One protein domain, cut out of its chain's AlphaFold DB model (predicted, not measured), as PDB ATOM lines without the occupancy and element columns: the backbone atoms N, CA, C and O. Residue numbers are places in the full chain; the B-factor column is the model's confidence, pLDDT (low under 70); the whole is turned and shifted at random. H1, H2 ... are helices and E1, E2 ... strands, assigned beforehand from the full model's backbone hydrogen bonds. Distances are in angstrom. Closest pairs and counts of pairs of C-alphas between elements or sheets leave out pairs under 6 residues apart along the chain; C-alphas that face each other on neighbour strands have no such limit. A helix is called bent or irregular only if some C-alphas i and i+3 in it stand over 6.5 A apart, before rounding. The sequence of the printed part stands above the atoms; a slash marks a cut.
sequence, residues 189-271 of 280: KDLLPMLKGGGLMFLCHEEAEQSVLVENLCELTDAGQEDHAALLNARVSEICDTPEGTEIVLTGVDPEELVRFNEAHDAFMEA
ATOM      1  N   LYS A 189     117.815 121.016 108.504       85.69
ATOM      2  CA  LYS A 189     116.668 120.368 107.840       85.69
ATOM      3  C   LYS A 189     116.842 118.872 107.583       85.69
ATOM      4  O   LYS A 189     115.846 118.152 107.573       85.69
ATOM      5  N   ASP A 190     118.073 118.408 107.377       85.94
ATOM      6  CA  ASP A 190     118.352 116.999 107.091       85.94
ATOM      7  C   ASP A 190     118.336 116.170 108.386       85.94
ATOM      8  O   ASP A 190     118.005 114.985 108.366       85.94
ATOM      9  N   LEU A 191     118.628 116.811 109.524       84.00
ATOM     10  CA  LEU A 191     118.563 116.205 110.854       84.00
ATOM     11  C   LEU A 191     117.167 116.268 111.470       84.00
ATOM     12  O   LEU A 191     116.777 115.327 112.154       84.00
ATOM     13  N   LEU A 192     116.385 117.319 111.205       82.56
ATOM     14  CA  LEU A 192     115.064 117.532 111.812       82.56
ATOM     15  C   LEU A 192     114.142 116.293 111.834       82.56
ATOM     16  O   LEU A 192     113.564 116.015 112.885       82.56
ATOM     17  N   PRO A 193     114.012 115.489 110.756       81.88
ATOM     18  CA  PRO A 193     113.197 114.273 110.783       81.88
ATOM     19  C   PRO A 193     113.676 113.221 111.792       81.88
ATOM     20  O   PRO A 193     112.865 112.444 112.288       81.88
ATOM     21  N   MET A 194     114.980 113.186 112.079       79.56
ATOM     22  CA  MET A 194     115.609 112.259 113.024       79.56
ATOM     23  C   MET A 194     115.538 112.753 114.471       79.56
ATOM     24  O   MET A 194     115.581 111.938 115.388       79.56
ATOM     25  N   LEU A 195     115.428 114.070 114.673       77.50
ATOM     26  CA  LEU A 195     115.336 114.689 115.998       77.50
ATOM     27  C   LEU A 195     113.904 114.646 116.564       77.50
ATOM     28  O   LEU A 195     113.712 114.773 117.774       77.50
ATOM     29  N   LYS A 196     112.888 114.410 115.717       72.44
ATOM     30  CA  LYS A 196     111.486 114.267 116.141       72.44
ATOM     31  C   LYS A 196     111.322 113.148 117.176       72.44
ATOM     32  O   LYS A 196     111.492 111.970 116.869       72.44
ATOM     33  N   GLY A 197     110.918 113.526 118.390       67.31
ATOM     34  CA  GLY A 197     110.678 112.605 119.506       67.31
ATOM     35  C   GLY A 197     111.933 112.201 120.287       67.31
ATOM     36  O   GLY A 197     111.849 111.325 121.149       67.31
ATOM     37  N   GLY A 198     113.086 112.815 120.006       63.28
ATOM     38  CA  GLY A 198     114.342 112.557 120.703       63.28
ATOM     39  C   GLY A 198     114.571 113.465 121.916       63.28
ATOM     40  O   GLY A 198     115.555 114.177 121.962       63.28
ATOM     41  N   GLY A 199     113.708 113.439 122.930       75.19
ATOM     42  CA  GLY A 199     113.956 114.176 124.183       75.19
ATOM     43  C   GLY A 199     114.117 115.701 124.032       75.19
ATOM     44  O   GLY A 199     113.770 116.283 123.009       75.19
ATOM     45  N   LEU A 200     114.616 116.359 125.086       82.06
ATOM     46  CA  LEU A 200     114.821 117.811 125.104       82.06
ATOM     47  C   LEU A 200     116.069 118.172 124.298       82.06
ATOM     48  O   LEU A 200     117.180 117.816 124.693       82.06
ATOM     49  N   MET A 201     115.879 118.883 123.188       88.00
ATOM     50  CA  MET A 201     116.968 119.353 122.339       88.00
ATOM     51  C   MET A 201     116.872 120.853 122.073       88.00
ATOM     52  O   MET A 201     115.784 121.379 121.811       88.00
ATOM     53  N   PHE A 202     118.027 121.511 122.067       89.12
ATOM     54  CA  PHE A 202     118.159 122.956 121.923       89.12
ATOM     55  C   PHE A 202     119.079 123.297 120.752       89.12
ATOM     56  O   PHE A 202     120.150 122.716 120.607       89.12
ATOM     57  N   LEU A 203     118.671 124.253 119.922       89.25
ATOM     58  CA  LEU A 203     119.514 124.876 118.910       89.25
ATOM     59  C   LEU A 203     120.206 126.087 119.525       89.25
ATOM     60  O   LEU A 203     119.533 126.968 120.067       89.25
ATOM     61  N   CYS A 204     121.525 126.137 119.403       89.94
ATOM     62  CA  CYS A 204     122.365 127.189 119.964       89.94
ATOM     63  C   CYS A 204     123.202 127.844 118.859       89.94
ATOM     64  O   CYS A 204     123.565 127.199 117.875       89.94
ATOM     65  N   HIS A 205     123.544 129.116 119.034       88.81
ATOM     66  CA  HIS A 205     124.508 129.821 118.190       88.81
ATOM     67  C   HIS A 205     125.525 130.516 119.100       88.81
ATOM     68  O   HIS A 205     125.135 131.084 120.114       88.81
ATOM     69  N   GLU A 206     126.814 130.487 118.752       81.56
ATOM     70  CA  GLU A 206     127.895 130.998 119.621       81.56
ATOM     71  C   GLU A 206     127.723 132.482 120.000       81.56
ATOM     72  O   GLU A 206     128.148 132.913 121.069       81.56
ATOM     73  N   GLU A 207     127.080 133.257 119.125       82.75
ATOM     74  CA  GLU A 207     126.821 134.693 119.305       82.75
ATOM     75  C   GLU A 207     125.390 135.017 119.780       82.75
ATOM     76  O   GLU A 207     125.050 136.191 119.921       82.75
ATOM     77  N   ALA A 208     124.539 134.011 120.023       83.50
ATOM     78  CA  ALA A 208     123.171 134.211 120.505       83.50
ATOM     79  C   ALA A 208     123.038 133.801 121.979       83.50
ATOM     80  O   ALA A 208     123.410 132.700 122.368       83.50
ATOM     81  N   GLU A 209     122.443 134.667 122.804       81.56
ATOM     82  CA  GLU A 209     122.137 134.337 124.209       81.56
ATOM     83  C   GLU A 209     120.906 133.424 124.353       81.56
ATOM     84  O   GLU A 209     120.688 132.832 125.408       81.56
ATOM     85  N   GLN A 210     120.082 133.329 123.306       83.38
ATOM     86  CA  GLN A 210     118.853 132.543 123.295       83.38
ATOM     87  C   GLN A 210     119.042 131.233 122.534       83.38
ATOM     88  O   GLN A 210     119.654 131.208 121.466       83.38
ATOM     89  N   SER A 211     118.448 130.165 123.059       88.88
ATOM     90  CA  SER A 211     118.331 128.879 122.377       88.88
ATOM     91  C   SER A 211     116.910 128.658 121.860       88.88
ATOM     92  O   SER A 211     115.950 129.260 122.347       88.88
ATOM     93  N   VAL A 212     116.775 127.797 120.851       89.81
ATOM     94  CA  VAL A 212     115.478 127.425 120.269       89.81
ATOM     95  C   VAL A 212     115.208 125.946 120.520       89.81
ATOM     96  O   VAL A 212     116.066 125.106 120.263       89.81
ATOM     97  N   LEU A 213     114.010 125.600 120.988       88.56
ATOM     98  CA  LEU A 213     113.609 124.200 121.146       88.56
ATOM     99  C   LEU A 213     113.361 123.543 119.786       88.56
ATOM    100  O   LEU A 213     112.585 124.042 118.968       88.56
ATOM    101  N   VAL A 214     113.973 122.378 119.563       87.81
ATOM    102  CA  VAL A 214     113.822 121.631 118.300       87.81
ATOM    103  C   VAL A 214     112.377 121.171 118.075       87.81
ATOM    104  O   VAL A 214     111.926 121.098 116.930       87.81
ATOM    105  N   GLU A 215     111.630 120.894 119.147       84.81
ATOM    106  CA  GLU A 215     110.211 120.527 119.062       84.81
ATOM    107  C   GLU A 215     109.380 121.632 118.394       84.81
ATOM    108  O   GLU A 215     108.586 121.332 117.507       84.81
ATOM    109  N   ASN A 216     109.660 122.904 118.691       87.38
ATOM    110  CA  ASN A 216     108.943 124.041 118.108       87.38
ATOM    111  C   ASN A 216     109.187 124.144 116.592       87.38
ATOM    112  O   ASN A 216     108.278 124.459 115.824       87.38
ATOM    113  N   LEU A 217     110.399 123.821 116.118       84.94
ATOM    114  CA  LEU A 217     110.670 123.752 114.674       84.94
ATOM    115  C   LEU A 217     109.902 122.614 113.995       84.94
ATOM    116  O   LEU A 217     109.581 122.700 112.808       84.94
ATOM    117  N   CYS A 218     109.618 121.533 114.721       82.81
ATOM    118  CA  CYS A 218     108.910 120.378 114.180       82.81
ATOM    119  C   CYS A 218     107.417 120.639 113.940       82.81
ATOM    120  O   CYS A 218     106.803 119.867 113.191       82.81
ATOM    121  N   GLU A 219     106.871 121.697 114.547       83.25
ATOM    122  CA  GLU A 219     105.480 122.150 114.428       83.25
ATOM    123  C   GLU A 219     105.255 123.133 113.267       83.25
ATOM    124  O   GLU A 219     104.111 123.458 112.941       83.25
ATOM    125  N   LEU A 220     106.325 123.573 112.592       83.94
ATOM    126  CA  LEU A 220     106.221 124.495 111.465       83.94
ATOM    127  C   LEU A 220     105.382 123.921 110.316       83.94
ATOM    128  O   LEU A 220     105.645 122.833 109.792       83.94
ATOM    129  N   THR A 221     104.418 124.725 109.867       85.31
ATOM    130  CA  THR A 221     103.696 124.516 108.606       85.31
ATOM    131  C   THR A 221     104.603 124.773 107.402       85.31
ATOM    132  O   THR A 221     105.659 125.389 107.541       85.31
ATOM    133  N   ASP A 222     104.172 124.373 106.203       83.88
ATOM    134  CA  ASP A 222     104.923 124.615 104.961       83.88
ATOM    135  C   ASP A 222     105.286 126.104 104.776       83.88
ATOM    136  O   ASP A 222     106.415 126.426 104.422       83.88
ATOM    137  N   ALA A 223     104.367 127.021 105.104       83.06
ATOM    138  CA  ALA A 223     104.626 128.462 105.052       83.06
ATOM    139  C   ALA A 223     105.661 128.909 106.102       83.06
ATOM    140  O   ALA A 223     106.564 129.682 105.797       83.06
ATOM    141  N   GLY A 224     105.584 128.368 107.322       83.94
ATOM    142  CA  GLY A 224     106.562 128.661 108.373       83.94
ATOM    143  C   GLY A 224     107.964 128.130 108.052       83.94
ATOM    144  O   GLY A 224     108.961 128.749 108.415       83.94
ATOM    145  N   GLN A 225     108.065 127.015 107.325       84.88
ATOM    146  CA  GLN A 225     109.352 126.510 106.841       84.88
ATOM    147  C   GLN A 225     109.980 127.431 105.787       84.88
ATOM    148  O   GLN A 225     111.202 127.577 105.762       84.88
ATOM    149  N   GLU A 226     109.174 128.070 104.934       86.00
ATOM    150  CA  GLU A 226     109.668 129.079 103.988       86.00
ATOM    151  C   GLU A 226     110.148 130.345 104.715       86.00
ATOM    152  O   GLU A 226     111.247 130.830 104.437       86.00
ATOM    153  N   ASP A 227     109.380 130.828 105.694       85.50
ATOM    154  CA  ASP A 227     109.707 132.041 106.459       85.50
ATOM    155  C   ASP A 227     110.976 131.888 107.316       85.50
ATOM    156  O   ASP A 227     111.727 132.852 107.489       85.50
ATOM    157  N   HIS A 228     111.254 130.669 107.793       88.25
ATOM    158  CA  HIS A 228     112.435 130.325 108.596       88.25
ATOM    159  C   HIS A 228     113.461 129.472 107.833       88.25
ATOM    160  O   HIS A 228     114.268 128.748 108.427       88.25
ATOM    161  N   ALA A 229     113.479 129.573 106.500       87.50
ATOM    162  CA  ALA A 229     114.399 128.810 105.659       87.50
ATOM    163  C   ALA A 229     115.880 129.071 105.990       87.50
ATOM    164  O   ALA A 229     116.705 128.175 105.816       87.50
ATOM    165  N   ALA A 230     116.231 130.270 106.470       87.81
ATOM    166  CA  ALA A 230     117.596 130.596 106.891       87.81
ATOM    167  C   ALA A 230     118.058 129.705 108.057       87.81
ATOM    168  O   ALA A 230     119.137 129.121 107.991       87.81
ATOM    169  N   LEU A 231     117.202 129.526 109.068       89.12
ATOM    170  CA  LEU A 231     117.464 128.660 110.216       89.12
ATOM    171  C   LEU A 231     117.484 127.177 109.816       89.12
ATOM    172  O   LEU A 231     118.391 126.444 110.194       89.12
ATOM    173  N   LEU A 232     116.543 126.730 108.978       87.56
ATOM    174  CA  LEU A 232     116.474 125.335 108.510       87.56
ATOM    175  C   LEU A 232     117.658 124.926 107.620       87.56
ATOM    176  O   LEU A 232     118.053 123.758 107.599       87.56
ATOM    177  N   ASN A 233     118.227 125.873 106.875       87.94
ATOM    178  CA  ASN A 233     119.432 125.664 106.069       87.94
ATOM    179  C   ASN A 233     120.725 126.019 106.827       87.94
ATOM    180  O   ASN A 233     121.789 126.057 106.205       87.94
ATOM    181  N   ALA A 234     120.658 126.262 108.141       89.06
ATOM    182  CA  ALA A 234     121.844 126.445 108.965       89.06
ATOM    183  C   ALA A 234     122.677 125.158 109.012       89.06
ATOM    184  O   ALA A 234     122.147 124.041 108.942       89.06
ATOM    185  N   ARG A 235     123.995 125.318 109.138       87.25
ATOM    186  CA  ARG A 235     124.940 124.204 109.247       87.25
ATOM    187  C   ARG A 235     125.075 123.803 110.702       87.25
ATOM    188  O   ARG A 235     125.248 124.669 111.553       87.25
ATOM    189  N   VAL A 236     125.079 122.509 110.979       86.62
ATOM    190  CA  VAL A 236     125.392 121.995 112.314       86.62
ATOM    191  C   VAL A 236     126.907 121.889 112.458       86.62
ATOM    192  O   VAL A 236     127.551 121.162 111.699       86.62
ATOM    193  N   SER A 237     127.479 122.640 113.399       83.19
ATOM    194  CA  SER A 237     128.908 122.571 113.722       83.19
ATOM    195  C   SER A 237     129.207 121.497 114.760       83.19
ATOM    196  O   SER A 237     130.192 120.775 114.617       83.19
ATOM    197  N   GLU A 238     128.357 121.370 115.780       83.81
ATOM    198  CA  GLU A 238     128.579 120.472 116.912       83.81
ATOM    199  C   GLU A 238     127.254 119.981 117.514       83.81
ATOM    200  O   GLU A 238     126.231 120.660 117.430       83.81
ATOM    201  N   ILE A 239     127.270 118.782 118.107       84.88
ATOM    202  CA  ILE A 239     126.159 118.218 118.883       84.88
ATOM    203  C   ILE A 239     126.724 117.750 120.227       84.88
ATOM    204  O   ILE A 239     127.609 116.891 120.256       84.88
ATOM    205  N   CYS A 240     126.209 118.297 121.325       81.12
ATOM    206  CA  CYS A 240     126.677 118.046 122.683       81.12
ATOM    207  C   CYS A 240     125.532 117.541 123.564       81.12
ATOM    208  O   CYS A 240     124.518 118.213 123.722       81.12
ATOM    209  N   ASP A 241     125.701 116.387 124.207       82.38
ATOM    210  CA  ASP A 241     124.752 115.924 125.221       82.38
ATOM    211  C   ASP A 241     125.067 116.576 126.574       82.38
ATOM    212  O   ASP A 241     126.134 116.349 127.155       82.38
ATOM    213  N   THR A 242     124.129 117.367 127.090       77.06
ATOM    214  CA  THR A 242     124.212 118.016 128.407       77.06
ATOM    215  C   THR A 242     123.211 117.389 129.388       77.06
ATOM    216  O   THR A 242     122.263 116.716 128.967       77.06
ATOM    217  N   PRO A 243     123.385 117.566 130.713       74.44
ATOM    218  CA  PRO A 243     122.391 117.143 131.705       74.44
ATOM    219  C   PRO A 243     120.988 117.739 131.488       74.44
ATOM    220  O   PRO A 243     120.002 117.134 131.913       74.44
ATOM    221  N   GLU A 244     120.903 118.908 130.851       76.19
ATOM    222  CA  GLU A 244     119.675 119.648 130.552       76.19
ATOM    223  C   GLU A 244     118.999 119.207 129.236       76.19
ATOM    224  O   GLU A 244     117.794 119.409 129.071       76.19
ATOM    225  N   GLY A 245     119.745 118.573 128.326       82.94
ATOM    226  CA  GLY A 245     119.280 118.125 127.009       82.94
ATOM    227  C   GLY A 245     120.406 118.052 125.972       82.94
ATOM    228  O   GLY A 245     121.566 118.324 126.275       82.94
ATOM    229  N   THR A 246     120.093 117.696 124.729       85.94
ATOM    230  CA  THR A 246     121.083 117.712 123.638       85.94
ATOM    231  C   THR A 246     121.142 119.106 123.008       85.94
ATOM    232  O   THR A 246     120.144 119.602 122.488       85.94
ATOM    233  N   GLU A 247     122.307 119.742 123.031       88.62
ATOM    234  CA  GLU A 247     122.567 121.027 122.383       88.62
ATOM    235  C   GLU A 247     123.136 120.810 120.978       88.62
ATOM    236  O   GLU A 247     124.061 120.025 120.776       88.62
ATOM    237  N   ILE A 248     122.582 121.510 119.994       88.50
ATOM    238  CA  ILE A 248     122.999 121.473 118.593       88.50
ATOM    239  C   ILE A 248     123.478 122.874 118.230       88.50
ATOM    240  O   ILE A 248     122.682 123.812 118.141       88.50
ATOM    241  N   VAL A 249     124.781 123.019 118.017       88.06
ATOM    242  CA  VAL A 249     125.405 124.302 117.692       88.06
ATOM    243  C   VAL A 249     125.307 124.543 116.188       88.06
ATOM    244  O   VAL A 249     125.671 123.691 115.371       88.06
ATOM    245  N   LEU A 250     124.776 125.707 115.824       88.75
ATOM    246  CA  LEU A 250     124.554 126.131 114.450       88.75
ATOM    247  C   LEU A 250     125.609 127.146 114.008       88.75
ATOM    248  O   LEU A 250     126.042 128.001 114.774       88.75
ATOM    249  N   THR A 251     125.974 127.080 112.729       85.69
ATOM    250  CA  THR A 251     126.862 128.030 112.048       85.69
ATOM    251  C   THR A 251     126.314 128.378 110.664       85.69
ATOM    252  O   THR A 251     125.531 127.633 110.068       85.69
ATOM    253  N   GLY A 252     126.725 129.527 110.123       82.31
ATOM    254  CA  GLY A 252     126.268 129.985 108.805       82.31
ATOM    255  C   GLY A 252     124.825 130.503 108.781       82.31
ATOM    256  O   GLY A 252     124.237 130.582 107.705       82.31
ATOM    257  N   VAL A 253     124.277 130.852 109.948       87.25
ATOM    258  CA  VAL A 253     122.994 131.541 110.137       87.25
ATOM    259  C   VAL A 253     123.236 132.782 110.995       87.25
ATOM    260  O   VAL A 253     124.149 132.783 111.814       87.25
ATOM    261  N   ASP A 254     122.466 133.845 110.778       89.31
ATOM    262  CA  ASP A 254     122.539 135.042 111.618       89.31
ATOM    263  C   ASP A 254     121.997 134.720 113.029       89.31
ATOM    264  O   ASP A 254     120.919 134.121 113.119       89.31
ATOM    265  N   PRO A 255     122.696 135.075 114.128       88.19
ATOM    266  CA  PRO A 255     122.199 134.851 115.489       88.19
ATOM    267  C   PRO A 255     120.810 135.460 115.736       88.19
ATOM    268  O   PRO A 255     120.037 134.907 116.525       88.19
ATOM    269  N   GLU A 256     120.456 136.552 115.048       88.75
ATOM    270  CA  GLU A 256     119.136 137.182 115.165       88.75
ATOM    271  C   GLU A 256     118.000 136.274 114.665       88.75
ATOM    272  O   GLU A 256     116.861 136.422 115.109       88.75
ATOM    273  N   GLU A 257     118.274 135.283 113.807       89.12
ATOM    274  CA  GLU A 257     117.246 134.357 113.312       89.12
ATOM    275  C   GLU A 257     116.738 133.396 114.400       89.12
ATOM    276  O   GLU A 257     115.574 132.989 114.351       89.12
ATOM    277  N   LEU A 258     117.555 133.073 115.415       89.62
ATOM    278  CA  LEU A 258     117.098 132.298 116.581       89.62
ATOM    279  C   LEU A 258     116.123 133.125 117.429       89.62
ATOM    280  O   LEU A 258     115.065 132.635 117.823       89.62
ATOM    281  N   VAL A 259     116.465 134.395 117.663       88.62
ATOM    282  CA  VAL A 259     115.624 135.341 118.414       88.62
ATOM    283  C   VAL A 259     114.307 135.566 117.681       88.62
ATOM    284  O   VAL A 259     113.232 135.401 118.254       88.62
ATOM    285  N   ARG A 260     114.387 135.849 116.379       88.75
ATOM    286  CA  ARG A 260     113.231 136.064 115.507       88.75
ATOM    287  C   ARG A 260     112.293 134.860 115.487       88.75
ATOM    288  O   ARG A 260     111.077 135.042 115.449       88.75
ATOM    289  N   PHE A 261     112.835 133.641 115.502       90.88
ATOM    290  CA  PHE A 261     112.024 132.430 115.595       90.88
ATOM    291  C   PHE A 261     111.291 132.339 116.938       90.88
ATOM    292  O   PHE A 261     110.080 132.128 116.948       90.88
ATOM    293  N   ASN A 262     111.996 132.531 118.058       89.06
ATOM    294  CA  ASN A 262     111.385 132.485 119.390       89.06
ATOM    295  C   ASN A 262     110.289 133.549 119.549       89.06
ATOM    296  O   ASN A 262     109.190 133.222 119.982       89.06
ATOM    297  N   GLU A 263     110.537 134.788 119.118       87.81
ATOM    298  CA  GLU A 263     109.538 135.865 119.155       87.81
ATOM    299  C   GLU A 263     108.297 135.541 118.309       87.81
ATOM    300  O   GLU A 263     107.166 135.781 118.738       87.81
ATOM    301  N   ALA A 264     108.488 134.977 117.111       86.38
ATOM    302  CA  ALA A 264     107.385 134.576 116.240       86.38
ATOM    303  C   ALA A 264     106.567 133.424 116.845       86.38
ATOM    304  O   ALA A 264     105.335 133.440 116.786       86.38
ATOM    305  N   HIS A 265     107.246 132.447 117.448       86.75
ATOM    306  CA  HIS A 265     106.613 131.328 118.134       86.75
ATOM    307  C   HIS A 265     105.834 131.790 119.374       86.75
ATOM    308  O   HIS A 265     104.677 131.414 119.550       86.75
ATOM    309  N   ASP A 266     106.416 132.657 120.203       86.12
ATOM    310  CA  ASP A 266     105.749 133.203 121.386       86.12
ATOM    311  C   ASP A 266     104.512 134.023 120.999       86.12
ATOM    312  O   ASP A 266     103.436 133.826 121.566       86.12
ATOM    313  N   ALA A 267     104.615 134.864 119.963       85.56
ATOM    314  CA  ALA A 267     103.474 135.609 119.430       85.56
ATOM    315  C   ALA A 267     102.358 134.684 118.912       85.56
ATOM    316  O   ALA A 267     101.171 134.980 119.088       85.56
ATOM    317  N   PHE A 268     102.719 133.553 118.295       83.25
ATOM    318  CA  PHE A 268     101.760 132.531 117.875       83.25
ATOM    319  C   PHE A 268     101.063 131.877 119.078       83.25
ATOM    320  O   PHE A 268      99.832 131.799 119.106       83.25
ATOM    321  N   MET A 269     101.822 131.488 120.107       81.12
ATOM    322  CA  MET A 269     101.273 130.883 121.325       81.12
ATOM    323  C   MET A 269     100.376 131.850 122.111       81.12
ATOM    324  O   MET A 269      99.332 131.443 122.627       81.12
ATOM    325  N   GLU A 270     100.732 133.135 122.184       83.06
ATOM    326  CA  GLU A 270      99.887 134.173 122.786       83.06
ATOM    327  C   GLU A 270      98.584 134.374 122.001       83.06
ATOM    328  O   GLU A 270      97.503 134.484 122.596       83.06
ATOM    329  N   ALA A 271      98.658 134.376 120.665       80.50
ATOM    330  CA  ALA A 271      97.482 134.477 119.809       80.50
ATOM    331  C   ALA A 271      96.534 133.281 120.008       80.50
ATOM    332  O   ALA A 271      95.335 133.494 120.211       80.50
TER     333      ALA A 271
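Overview. This is residues 189 to 271 of the 280 residues of an uncharacterized protein of Oscillibacter sp. 1-3 (UniProt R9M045). A small twisted sheet of three strands makes one end of the model; short helix H2 sits near the middle, and the long helix H5 runs away from the sheet to the opposite end, where its residues 266 to 271 stick out. The short helices H1, H3 and H4 fill in around this, with few contacts between helices, and H3 is well away from the sheet. The printed part has 83 residues, with five named helices and three named strands in the order H1 E1 H2 H3 H4 E2 E3 H5, and the class is mixed, helices and strands. The sheet, in the order E1 E3 E2, is mixed: E1 and E3 are parallel, E3 and E2 antiparallel. The whole is compact, with a radius of gyration of the C-alphas of 12.0 A and spans of 33 by 26 by 24 A.

Along the chain. Find C-alpha 189 at (116.668, 120.368, 107.840), where H1, residues 189 to 195, begins; it is only just irregular, C-alphas 190 and 193 being 6.9 A apart. Go on to E1, residues 201 to 205, 13.6 A long, then H2, residues 214 to 218, H3, residues 222 to 227, and H4, residues 229 to 232. From C-alpha 235 at (124.940, 124.204, 109.247), E2 runs 20.1 A to residue 242. E3, residues 245 to 251, is 19.5 A long, and H5, residues 256 to 271, runs 22.3 A to C-alpha 271 at (97.482, 134.477, 119.809).

Arrangement. Begin at the sheet, which is only just strongly twisted, with C-alphas up to 4.4 A off its best plane. At inner strand E3, look for N 202 and O 246 of E1 and E3, 2.9 A apart, and N 247 and O 240 of the hairpin E2 and E3, 2.8 A apart. Outside the named strands, residues 212 to 213 pair antiparallel with residues 202 to 203 of E1. H1, H2 and H5 only graze the sheet, H1 only just being on it. H1 and H2 only just touch, with 3 pairs of C-alphas within 8 A, the closest those of Leu 192 and Cys 218 at 7.2 A. H4 and H5 only just touch, also with 3 pairs, through residues 257 to 258 of H5 alone; the C-alphas of Leu 231 and Glu 257 are closest, 6.5 A. H3 and H4 are close but not clearly touching, the C-alphas of Gln 225 and Leu 232 being closest at 7.4 A; H3 and H5 are apart. In H2, H3 and H5 every O i to N i+4 pair is within hydrogen-bond range; in H1 1 of 3 is, beside 2 of 4 O i to N i+3 pairs, and H4 is too short for an i+4 pair.

Size, cuts and confidence. Look for the two C-alphas farthest apart at Glu 238 and Ala 271, 34.2 A. The printed part has no cut, and no link is long. The mean pLDDT of the printed part is 84.6; confidence is under 70 at residues 197 to 198.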